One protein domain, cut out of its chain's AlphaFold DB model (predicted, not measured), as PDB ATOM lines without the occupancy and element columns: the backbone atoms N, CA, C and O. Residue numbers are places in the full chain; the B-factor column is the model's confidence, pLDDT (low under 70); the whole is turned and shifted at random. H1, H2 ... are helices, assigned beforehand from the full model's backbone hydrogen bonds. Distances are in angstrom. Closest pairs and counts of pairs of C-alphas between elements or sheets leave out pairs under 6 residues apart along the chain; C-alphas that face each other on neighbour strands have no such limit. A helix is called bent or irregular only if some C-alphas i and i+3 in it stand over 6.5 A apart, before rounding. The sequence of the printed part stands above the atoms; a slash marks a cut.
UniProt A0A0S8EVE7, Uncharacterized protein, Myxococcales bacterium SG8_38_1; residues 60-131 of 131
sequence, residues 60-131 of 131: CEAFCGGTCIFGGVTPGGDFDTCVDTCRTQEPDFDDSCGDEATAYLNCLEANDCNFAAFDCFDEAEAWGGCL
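AT A GLANCE: This is residues 60 to 131 of the 131 residues of an uncharacterized protein of Myxococcales bacterium SG8_38_1 (UniProt A0A0S8EVE7). Two helical hairpins, H1 with H2 and H3 with H4, meet through H1 and H3, and their helices make a bent row H2, H1, H3, H4. Along the 72 printed residues come four named helices, H1 to H4, and no named strand: the class is all helix. The whole is compact, with a radius of gyration of the C-alphas of 11.5 A and spans of 31 by 24 by 17 A.

HOW THE PARTS SIT: Start at H1, residues 60 to 65; it touches H2, residues 79 to 89, at Cys 60 and Val 83, their closest C-alphas, 5.5 A apart, opposite ways at a tilt of 35.5 degrees, only just steep. H1 also touches H3, residues 98 to 110, the same way at 34 degrees, only just shallow; the closest C-alphas, of Ala 62 and Thr 102, are 5.2 A apart. H3 touches H4, residues 118 to 130, opposite ways at a shallow tilt of 13 degrees; the closest C-alphas, of Tyr 104 and Glu 123, are 4.7 A apart. H4 is apart from H1 and H2, and H2 from H3. Every O i to N i+4 pair is within hydrogen-bond range in H1, H2 and H3, and 7 of 9 in H4.

IN THESE COORDINATES: Find C-alpha 60 at (170.256, 222.105, 137.621), where H1 begins, and C-alpha 130 at (180.618, 230.610, 140.339), where H4 ends. From first to last C-alpha H1 measures 8.4 A, H2 15.3 A, H3 17.9 A and H4 19.3 A; H4 is irregular, with C-alphas 119 and 122 7.8 A apart.

THE WHOLE: The C-alphas of Thr 81 and Phe 118 are the two farthest apart, 31.6 A. The printed part has no cut; the link from H1 to H2, residues 66 to 78, is long. Look there for low confidence too: residues 69 to 77 are under pLDDT 70, among others.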
ATOM      1  N   CYS A  60     171.527 222.829 137.515       81.12
ATOM      2  CA  CYS A  60     170.256 222.105 137.621       81.12
ATOM      3  C   CYS A  60     170.370 220.604 137.319       81.12
ATOM      4  O   CYS A  60     169.734 219.797 137.995       81.12
ATOM      5  N   GLU A  61     171.180 220.209 136.336       83.06
ATOM      6  CA  GLU A  61     171.459 218.793 136.067       83.06
ATOM      7  C   GLU A  61     172.202 218.141 137.237       83.06
ATOM      8  O   GLU A  61     171.885 217.006 137.596       83.06
ATOM      9  N   ALA A  62     173.114 218.874 137.886       79.94
ATOM     10  CA  ALA A  62     173.783 218.415 139.100       79.94
ATOM     11  C   ALA A  62     172.778 218.180 140.244       79.94
ATOM     12  O   ALA A  62     172.762 217.100 140.830       79.94
ATOM     13  N   PHE A  63     171.878 219.134 140.517       79.00
ATOM     14  CA  PHE A  63     170.844 218.988 141.556       79.00
ATOM     15  C   PHE A  63     169.861 217.854 141.276       79.00
ATOM     16  O   PHE A  63     169.521 217.099 142.183       79.00
ATOM     17  N   CYS A  64     169.416 217.712 140.030       81.94
ATOM     18  CA  CYS A  64     168.467 216.670 139.641       81.94
ATOM     19  C   CYS A  64     169.098 215.272 139.572       81.94
ATOM     20  O   CYS A  64     168.373 214.279 139.658       81.94
ATOM     21  N   GLY A  65     170.423 215.195 139.414       77.81
ATOM     22  CA  GLY A  65     171.202 213.961 139.497       77.81
ATOM     23  C   GLY A  65     171.639 213.588 140.917       77.81
ATOM     24  O   GLY A  65     171.935 212.419 141.158       77.81
ATOM     25  N   GLY A  66     171.673 214.554 141.840       74.31
ATOM     26  CA  GLY A  66     171.972 214.327 143.253       74.31
ATOM     27  C   GLY A  66     170.805 213.693 144.010       74.31
ATOM     28  O   GLY A  66     169.735 213.454 143.463       74.31
ATOM     29  N   THR A  67     171.007 213.422 145.294       71.88
ATOM     30  CA  THR A  67     170.014 212.827 146.208       71.88
ATOM     31  C   THR A  67     169.675 213.739 147.389       71.88
ATOM     32  O   THR A  67     168.653 213.547 148.051       71.88
ATOM     33  N   CYS A  68     170.480 214.777 147.623       71.56
ATOM     34  CA  CYS A  68     170.232 215.782 148.652       71.56
ATOM     35  C   CYS A  68     169.217 216.835 148.179       71.56
ATOM     36  O   CYS A  68     169.426 217.516 147.178       71.56
ATOM     37  N   ILE A  69     168.115 216.985 148.921       66.81
ATOM     38  CA  ILE A  69     167.012 217.891 148.566       66.81
ATOM     39  C   ILE A  69     167.383 219.339 148.912       66.81
ATOM     40  O   ILE A  69     167.583 219.665 150.082       66.81
ATOM     41  N   PHE A  70     167.405 220.218 147.908       65.12
ATOM     42  CA  PHE A  70     167.678 221.649 148.063       65.12
ATOM     43  C   PHE A  70     166.478 222.485 147.609       65.12
ATOM     44  O   PHE A  70     165.961 222.285 146.515       65.12
ATOM     45  N   GLY A  71     166.037 223.444 148.431       55.62
ATOM     46  CA  GLY A  71     165.235 224.590 147.967       55.62
ATOM     47  C   GLY A  71     163.913 224.302 147.236       55.62
ATOM     48  O   GLY A  71     163.405 225.190 146.571       55.62
ATOM     49  N   GLY A  72     163.336 223.099 147.345       56.12
ATOM     50  CA  GLY A  72     162.123 222.715 146.605       56.12
ATOM     51  C   GLY A  72     162.383 222.008 145.268       56.12
ATOM     52  O   GLY A  72     161.441 221.482 144.675       56.12
ATOM     53  N   VAL A  73     163.644 221.903 144.836       64.31
ATOM     54  CA  VAL A  73     164.062 220.971 143.784       64.31
ATOM     55  C   VAL A  73     164.095 219.577 144.401       64.31
ATOM     56  O   VAL A  73     164.855 219.310 145.332       64.31
ATOM     57  N   THR A  74     163.212 218.700 143.924       64.44
ATOM     58  CA  THR A  74     163.157 217.312 144.389       64.44
ATOM     59  C   THR A  74     164.050 216.461 143.487       64.44
ATOM     60  O   THR A  74     163.688 216.269 142.324       64.44
ATOM     61  N   PRO A  75     165.200 215.969 143.976       65.75
ATOM     62  CA  PRO A  75     166.000 214.999 143.247       65.75
ATOM     63  C   PRO A  75     165.241 213.681 143.039       65.75
ATOM     64  O   PRO A  75     164.561 213.191 143.942       65.75
ATOM     65  N   GLY A  76     165.403 213.083 141.858       58.22
ATOM     66  CA  GLY A  76     164.770 211.814 141.492       58.22
ATOM     67  C   GLY A  76     163.333 211.936 140.956       58.22
ATOM     68  O   GLY A  76     162.552 212.796 141.356       58.22
ATOM     69  N   GLY A  77     162.986 211.047 140.016       66.94
ATOM     70  CA  GLY A  77     161.759 211.099 139.210       66.94
ATOM     71  C   GLY A  77     162.081 211.179 137.712       66.94
ATOM     72  O   GLY A  77     163.054 210.575 137.261       66.94
ATOM     73  N   ASP A  78     161.283 211.930 136.946       78.25
ATOM     74  CA  ASP A  78     161.597 212.300 135.560       78.25
ATOM     75  C   ASP A  78     162.689 213.384 135.544       78.25
ATOM     76  O   ASP A  78     162.415 214.556 135.815       78.25
ATOM     77  N   PHE A  79     163.930 212.990 135.231       79.75
ATOM     78  CA  PHE A  79     165.108 213.871 135.211       79.75
ATOM     79  C   PHE A  79     164.876 215.150 134.391       79.75
ATOM     80  O   PHE A  79     165.131 216.249 134.881       79.75
ATOM     81  N   ASP A  80     164.304 215.023 133.190       80.69
ATOM     82  CA  ASP A  80     164.007 216.165 132.319       80.69
ATOM     83  C   ASP A  80     163.020 217.151 132.965       80.69
ATOM     84  O   ASP A  80     163.215 218.364 132.904       80.69
ATOM     85  N   THR A  81     161.988 216.642 133.646       82.25
ATOM     86  CA  THR A  81     160.996 217.466 134.355       82.25
ATOM     87  C   THR A  81     161.629 218.209 135.528       82.25
ATOM     88  O   THR A  81     161.300 219.371 135.775       82.25
ATOM     89  N   CYS A  82     162.546 217.559 136.248       80.38
ATOM     90  CA  CYS A  82     163.293 218.193 137.328       80.38
ATOM     91  C   CYS A  82     164.168 219.335 136.795       80.38
ATOM     92  O   CYS A  82     164.100 220.446 137.321       80.38
ATOM     93  N   VAL A  83     164.928 219.097 135.721       82.31
ATOM     94  CA  VAL A  83     165.817 220.109 135.128       82.31
ATOM     95  C   VAL A  83     165.016 221.291 134.576       82.31
ATOM     96  O   VAL A  83     165.387 222.438 134.819       82.31
ATOM     97  N   ASP A  84     163.896 221.042 133.894       83.75
ATOM     98  CA  ASP A  84     163.014 222.096 133.368       83.75
ATOM     99  C   ASP A  84     162.382 222.935 134.493       83.75
ATOM    100  O   ASP A  84     162.373 224.170 134.447       83.75
ATOM    101  N   THR A  85     161.943 222.270 135.565       81.81
ATOM    102  CA  THR A  85     161.409 222.939 136.757       81.81
ATOM    103  C   THR A  85     162.483 223.773 137.448       81.81
ATOM    104  O   THR A  85     162.221 224.919 137.807       81.81
ATOM    105  N   CYS A  86     163.692 223.230 137.607       80.06
ATOM    106  CA  CYS A  86     164.827 223.928 138.203       80.06
ATOM    107  C   CYS A  86     165.194 225.174 137.393       80.06
ATOM    108  O   CYS A  86     165.239 226.260 137.953       80.06
ATOM    109  N   ARG A  87     165.322 225.066 136.065       81.50
ATOM    110  CA  ARG A  87     165.582 226.220 135.187       81.50
ATOM    111  C   ARG A  87     164.482 227.279 135.242       81.50
ATOM    112  O   ARG A  87     164.753 228.464 135.079       81.50
ATOM    113  N   THR A  88     163.236 226.857 135.452       81.81
ATOM    114  CA  THR A  88     162.090 227.770 135.562       81.81
ATOM    115  C   THR A  88     162.054 228.497 136.906       81.81
ATOM    116  O   THR A  88     161.670 229.667 136.954       81.81
ATOM    117  N   GLN A  89     162.408 227.818 137.999       75.94
ATOM    118  CA  GLN A  89     162.353 228.382 139.352       75.94
ATOM    119  C   GLN A  89     163.630 229.131 139.741       75.94
ATOM    120  O   GLN A  89     163.541 230.158 140.404       75.94
ATOM    121  N   GLU A  90     164.782 228.662 139.270       73.56
ATOM    122  CA  GLU A  90     166.114 229.182 139.579       73.56
ATOM    123  C   GLU A  90     166.830 229.586 138.275       73.56
ATOM    124  O   GLU A  90     167.795 228.943 137.856       73.56
ATOM    125  N   PRO A  91     166.373 230.649 137.585       70.25
ATOM    126  CA  PRO A  91     166.983 231.101 136.331       70.25
ATOM    127  C   PRO A  91     168.407 231.649 136.512       70.25
ATOM    128  O   PRO A  91     169.108 231.853 135.524       70.25
ATOM    129  N   ASP A  92     168.813 231.913 137.756       68.19
ATOM    130  CA  ASP A  92     170.138 232.416 138.124       68.19
ATOM    131  C   ASP A  92     171.186 231.293 138.255       68.19
ATOM    132  O   ASP A  92     172.373 231.572 138.408       68.19
ATOM    133  N   PHE A  93     170.777 230.021 138.194       71.94
ATOM    134  CA  PHE A  93     171.710 228.899 138.134       71.94
ATOM    135  C   PHE A  93     172.377 228.853 136.760       71.94
ATOM    136  O   PHE A  93     171.829 228.327 135.794       71.94
ATOM    137  N   ASP A  94     173.579 229.424 136.688       63.09
ATOM    138  CA  ASP A  94     174.381 229.457 135.470       63.09
ATOM    139  C   ASP A  94     174.745 228.028 135.009       63.09
ATOM    140  O   ASP A  94     175.112 227.152 135.810       63.09
ATOM    141  N   ASP A  95     174.632 227.786 133.697       64.50
ATOM    142  CA  ASP A  95     174.950 226.502 133.055       64.50
ATOM    143  C   ASP A  95     176.466 226.186 133.101       64.50
ATOM    144  O   ASP A  95     176.865 225.068 132.783       64.50
ATOM    145  N   SER A  96     177.328 227.135 133.496       70.44
ATOM    146  CA  SER A  96     178.784 226.936 133.592       70.44
ATOM    147  C   SER A  96     179.287 226.429 134.947       70.44
ATOM    148  O   SER A  96     180.445 226.031 135.028       70.44
ATOM    149  N   CYS A  97     178.426 226.377 135.970       76.94
ATOM    150  CA  CYS A  97     178.808 226.064 137.355       76.94
ATOM    151  C   CYS A  97     178.456 224.647 137.818       76.94
ATOM    152  O   CYS A  97     178.484 224.356 139.017       76.94
ATOM    153  N   GLY A  98     178.051 223.758 136.906       78.12
ATOM    154  CA  GLY A  98     177.575 222.442 137.324       78.12
ATOM    155  C   GLY A  98     178.678 221.496 137.786       78.12
ATOM    156  O   GLY A  98     178.368 220.573 138.537       78.12
ATOM    157  N   ASP A  99     179.946 221.735 137.442       82.06
ATOM    158  CA  ASP A  99     181.068 220.966 137.995       82.06
ATOM    159  C   ASP A  99     181.258 221.288 139.490       82.06
ATOM    160  O   ASP A  99     181.340 220.379 140.321       82.06
ATOM    161  N   GLU A 100     181.229 222.569 139.862       83.38
ATOM    162  CA  GLU A 100     181.285 223.034 141.249       83.38
ATOM    163  C   GLU A 100     180.028 222.634 142.036       83.38
ATOM    164  O   GLU A 100     180.134 222.176 143.177       83.38
ATOM    165  N   ALA A 101     178.842 222.722 141.423       80.06
ATOM    166  CA  ALA A 101     177.595 222.248 142.028       80.06
ATOM    167  C   ALA A 101     177.641 220.735 142.299       80.06
ATOM    168  O   ALA A 101     177.248 220.273 143.370       80.06
ATOM    169  N   THR A 102     178.173 219.958 141.350       83.00
ATOM    170  CA  THR A 102     178.358 218.508 141.493       83.00
ATOM    171  C   THR A 102     179.345 218.186 142.611       83.00
ATOM    172  O   THR A 102     179.094 217.282 143.405       83.00
ATOM    173  N   ALA A 103     180.457 218.920 142.710       84.50
ATOM    174  CA  ALA A 103     181.430 218.741 143.786       84.50
ATOM    175  C   ALA A 103     180.796 218.979 145.167       84.50
ATOM    176  O   ALA A 103     180.950 218.152 146.068       84.50
ATOM    177  N   TYR A 104     180.013 220.050 145.301       82.25
ATOM    178  CA  TYR A 104     179.305 220.365 146.538       82.25
ATOM    179  C   TYR A 104     178.259 219.306 146.905       82.25
ATOM    180  O   TYR A 104     178.231 218.829 148.041       82.25
ATOM    181  N   LEU A 105     177.446 218.870 145.941       80.56
ATOM    182  CA  LEU A 105     176.442 217.827 146.158       80.56
ATOM    183  C   LEU A 105     177.069 216.485 146.535       80.56
ATOM    184  O   LEU A 105     176.624 215.869 147.498       80.56
ATOM    185  N   ASN A 106     178.141 216.068 145.862       84.06
ATOM    186  CA  ASN A 106     178.863 214.843 146.212       84.06
ATOM    187  C   ASN A 106     179.430 214.899 147.635       84.06
ATOM    188  O   ASN A 106     179.405 213.898 148.353       84.06
ATOM    189  N   CYS A 107     179.935 216.062 148.059       84.31
ATOM    190  CA  CYS A 107     180.399 216.235 149.427       84.31
ATOM    191  C   CYS A 107     179.244 216.098 150.430       84.31
ATOM    192  O   CYS A 107     179.382 215.409 151.443       84.31
ATOM    193  N   LEU A 108     178.088 216.698 150.144       82.75
ATOM    194  CA  LEU A 108     176.907 216.580 150.997       82.75
ATOM    195  C   LEU A 108     176.403 215.140 151.079       82.75
ATOM    196  O   LEU A 108     176.116 214.669 152.174       82.75
ATOM    197  N   GLU A 109     176.341 214.423 149.961       82.56
ATOM    198  CA  GLU A 109     175.954 213.009 149.931       82.56
ATOM    199  C   GLU A 109     176.894 212.138 150.766       82.56
ATOM    200  O   GLU A 109     176.436 211.280 151.520       82.56
ATOM    201  N   ALA A 110     178.202 212.400 150.701       83.81
ATOM    202  CA  ALA A 110     179.191 211.721 151.536       83.81
ATOM    203  C   ALA A 110     179.016 212.010 153.042       83.81
ATOM    204  O   ALA A 110     179.526 211.253 153.868       83.81
ATOM    205  N   ASN A 111     178.286 213.072 153.391       82.19
ATOM    206  CA  ASN A 111     177.994 213.506 154.754       82.19
ATOM    207  C   ASN A 111     176.496 213.389 155.104       82.19
ATOM    208  O   ASN A 111     175.988 214.189 155.888       82.19
ATOM    209  N   ASP A 112     175.769 212.422 154.527       81.94
ATOM    210  CA  ASP A 112     174.340 212.168 154.806       81.94
ATOM    211  C   ASP A 112     173.433 213.398 154.570       81.94
ATOM    212  O   ASP A 112     172.486 213.664 155.314       81.94
ATOM    213  N   CYS A 113     173.738 214.189 153.537       78.69
ATOM    214  CA  CYS A 113     173.079 215.459 153.224       78.69
ATOM    215  C   CYS A 113     173.079 216.451 154.397       78.69
ATOM    216  O   CYS A 113     172.164 217.262 154.556       78.69
ATOM    217  N   ASN A 114     174.105 216.397 155.247       79.81
ATOM    218  CA  ASN A 114     174.239 217.299 156.375       79.81
ATOM    219  C   ASN A 114     174.744 218.675 155.924       79.81
ATOM    220  O   ASN A 114     175.939 218.956 155.924       79.81
ATOM    221  N   PHE A 115     173.816 219.578 155.621       70.31
ATOM    222  CA  PHE A 115     174.116 220.962 155.229       70.31
ATOM    223  C   PHE A 115     174.772 221.812 156.333       70.31
ATOM    224  O   PHE A 115     175.211 222.929 156.072       70.31
ATOM    225  N   ALA A 116     174.799 221.323 157.577       65.75
ATOM    226  CA  ALA A 116     175.476 221.975 158.696       65.75
ATOM    227  C   ALA A 116     176.894 221.428 158.928       65.75
ATOM    228  O   ALA A 116     177.605 221.931 159.803       65.75
ATOM    229  N   ALA A 117     177.304 220.402 158.178       62.22
ATOM    230  CA  ALA A 117     178.672 219.926 158.184       62.22
ATOM    231  C   ALA A 117     179.566 220.998 157.548       62.22
ATOM    232  O   ALA A 117     179.403 221.363 156.385       62.22
ATOM    233  N   PHE A 118     180.533 221.500 158.315       70.69
ATOM    234  CA  PHE A 118     181.585 222.376 157.787       70.69
ATOM    235  C   PHE A 118     182.512 221.643 156.803       70.69
ATOM    236  O   PHE A 118     183.352 222.277 156.173       70.69
ATOM    237  N   ASP A 119     182.347 220.326 156.672       78.69
ATOM    238  CA  ASP A 119     183.162 219.443 155.845       78.69
ATOM    239  C   ASP A 119     183.026 219.713 154.336       78.69
ATOM    240  O   ASP A 119     183.906 219.305 153.590       78.69
ATOM    241  N   CYS A 120     181.982 220.432 153.902       82.25
ATOM    242  CA  CYS A 120     181.739 220.794 152.495       82.25
ATOM    243  C   CYS A 120     181.822 222.302 152.227       82.25
ATOM    244  O   CYS A 120     181.247 222.803 151.258       82.25
ATOM    245  N   PHE A 121     182.450 223.057 153.135       82.75
ATOM    246  CA  PHE A 121     182.514 224.515 153.035       82.75
ATOM    247  C   PHE A 121     183.332 224.981 151.825       82.75
ATOM    248  O   PHE A 121     182.943 225.952 151.181       82.75
ATOM    249  N   ASP A 122     184.417 224.279 151.494       85.88
ATOM    250  CA  ASP A 122     185.283 224.632 150.367       85.88
ATOM    251  C   ASP A 122     184.538 224.466 149.028       85.88
ATOM    252  O   ASP A 122     184.590 225.341 148.163       85.88
ATOM    253  N   GLU A 123     183.768 223.386 148.870       84.06
ATOM    254  CA  GLU A 123     182.929 223.153 147.694       84.06
ATOM    255  C   GLU A 123     181.735 224.115 147.640       84.06
ATOM    256  O   GLU A 123     181.365 224.581 146.561       84.06
ATOM    257  N   ALA A 124     181.162 224.472 148.795       78.12
ATOM    258  CA  ALA A 124     180.115 225.489 148.881       78.12
ATOM    259  C   ALA A 124     180.633 226.878 148.468       78.12
ATOM    260  O   ALA A 124     179.927 227.628 147.793       78.12
ATOM    261  N   GLU A 125     181.862 227.230 148.861       82.62
ATOM    262  CA  GLU A 125     182.524 228.476 148.465       82.62
ATOM    263  C   GLU A 125     182.855 228.476 146.970       82.62
ATOM    264  O   GLU A 125     182.616 229.480 146.299       82.62
ATOM    265  N   ALA A 126     183.342 227.357 146.429       82.62
ATOM    266  CA  ALA A 126     183.617 227.214 145.001       82.62
ATOM    267  C   ALA A 126     182.343 227.381 144.156       82.62
ATOM    268  O   ALA A 126     182.334 228.163 143.205       82.62
ATOM    269  N   TRP A 127     181.247 226.720 144.539       79.50
ATOM    270  CA  TRP A 127     179.962 226.849 143.851       79.50
ATOM    271  C   TRP A 127     179.372 228.260 143.994       79.50
ATOM    272  O   TRP A 127     178.971 228.872 143.007       79.50
ATOM    273  N   GLY A 128     179.405 228.837 145.199       76.69
ATOM    274  CA  GLY A 128     178.936 230.203 145.447       76.69
ATOM    275  C   GLY A 128     179.798 231.301 144.814       76.69
ATOM    276  O   GLY A 128     179.321 232.418 144.648       76.69
ATOM    277  N   GLY A 129     181.056 231.012 144.478       77.94
ATOM    278  CA  GLY A 129     181.928 231.901 143.707       77.94
ATOM    279  C   GLY A 129     181.690 231.837 142.198       77.94
ATOM    280  O   GLY A 129     182.187 232.706 141.478       77.94
ATOM    281  N   CYS A 130     180.964 230.816 141.738       75.50
ATOM    282  CA  CYS A 130     180.618 230.610 140.339       75.50
ATOM    283  C   CYS A 130     179.271 231.263 139.960       75.50
ATOM    284  O   CYS A 130     179.147 231.778 138.851       75.50
ATOM    285  N   LEU A 131     178.307 231.300 140.893       69.06
ATOM    286  CA  LEU A 131     177.034 232.038 140.782       69.06
ATOM    287  C   LEU A 131     177.221 233.570 140.842       69.06
ATOM    288  O   LEU A 131     176.511 234.292 140.103       69.06
TER     289      LEU A 131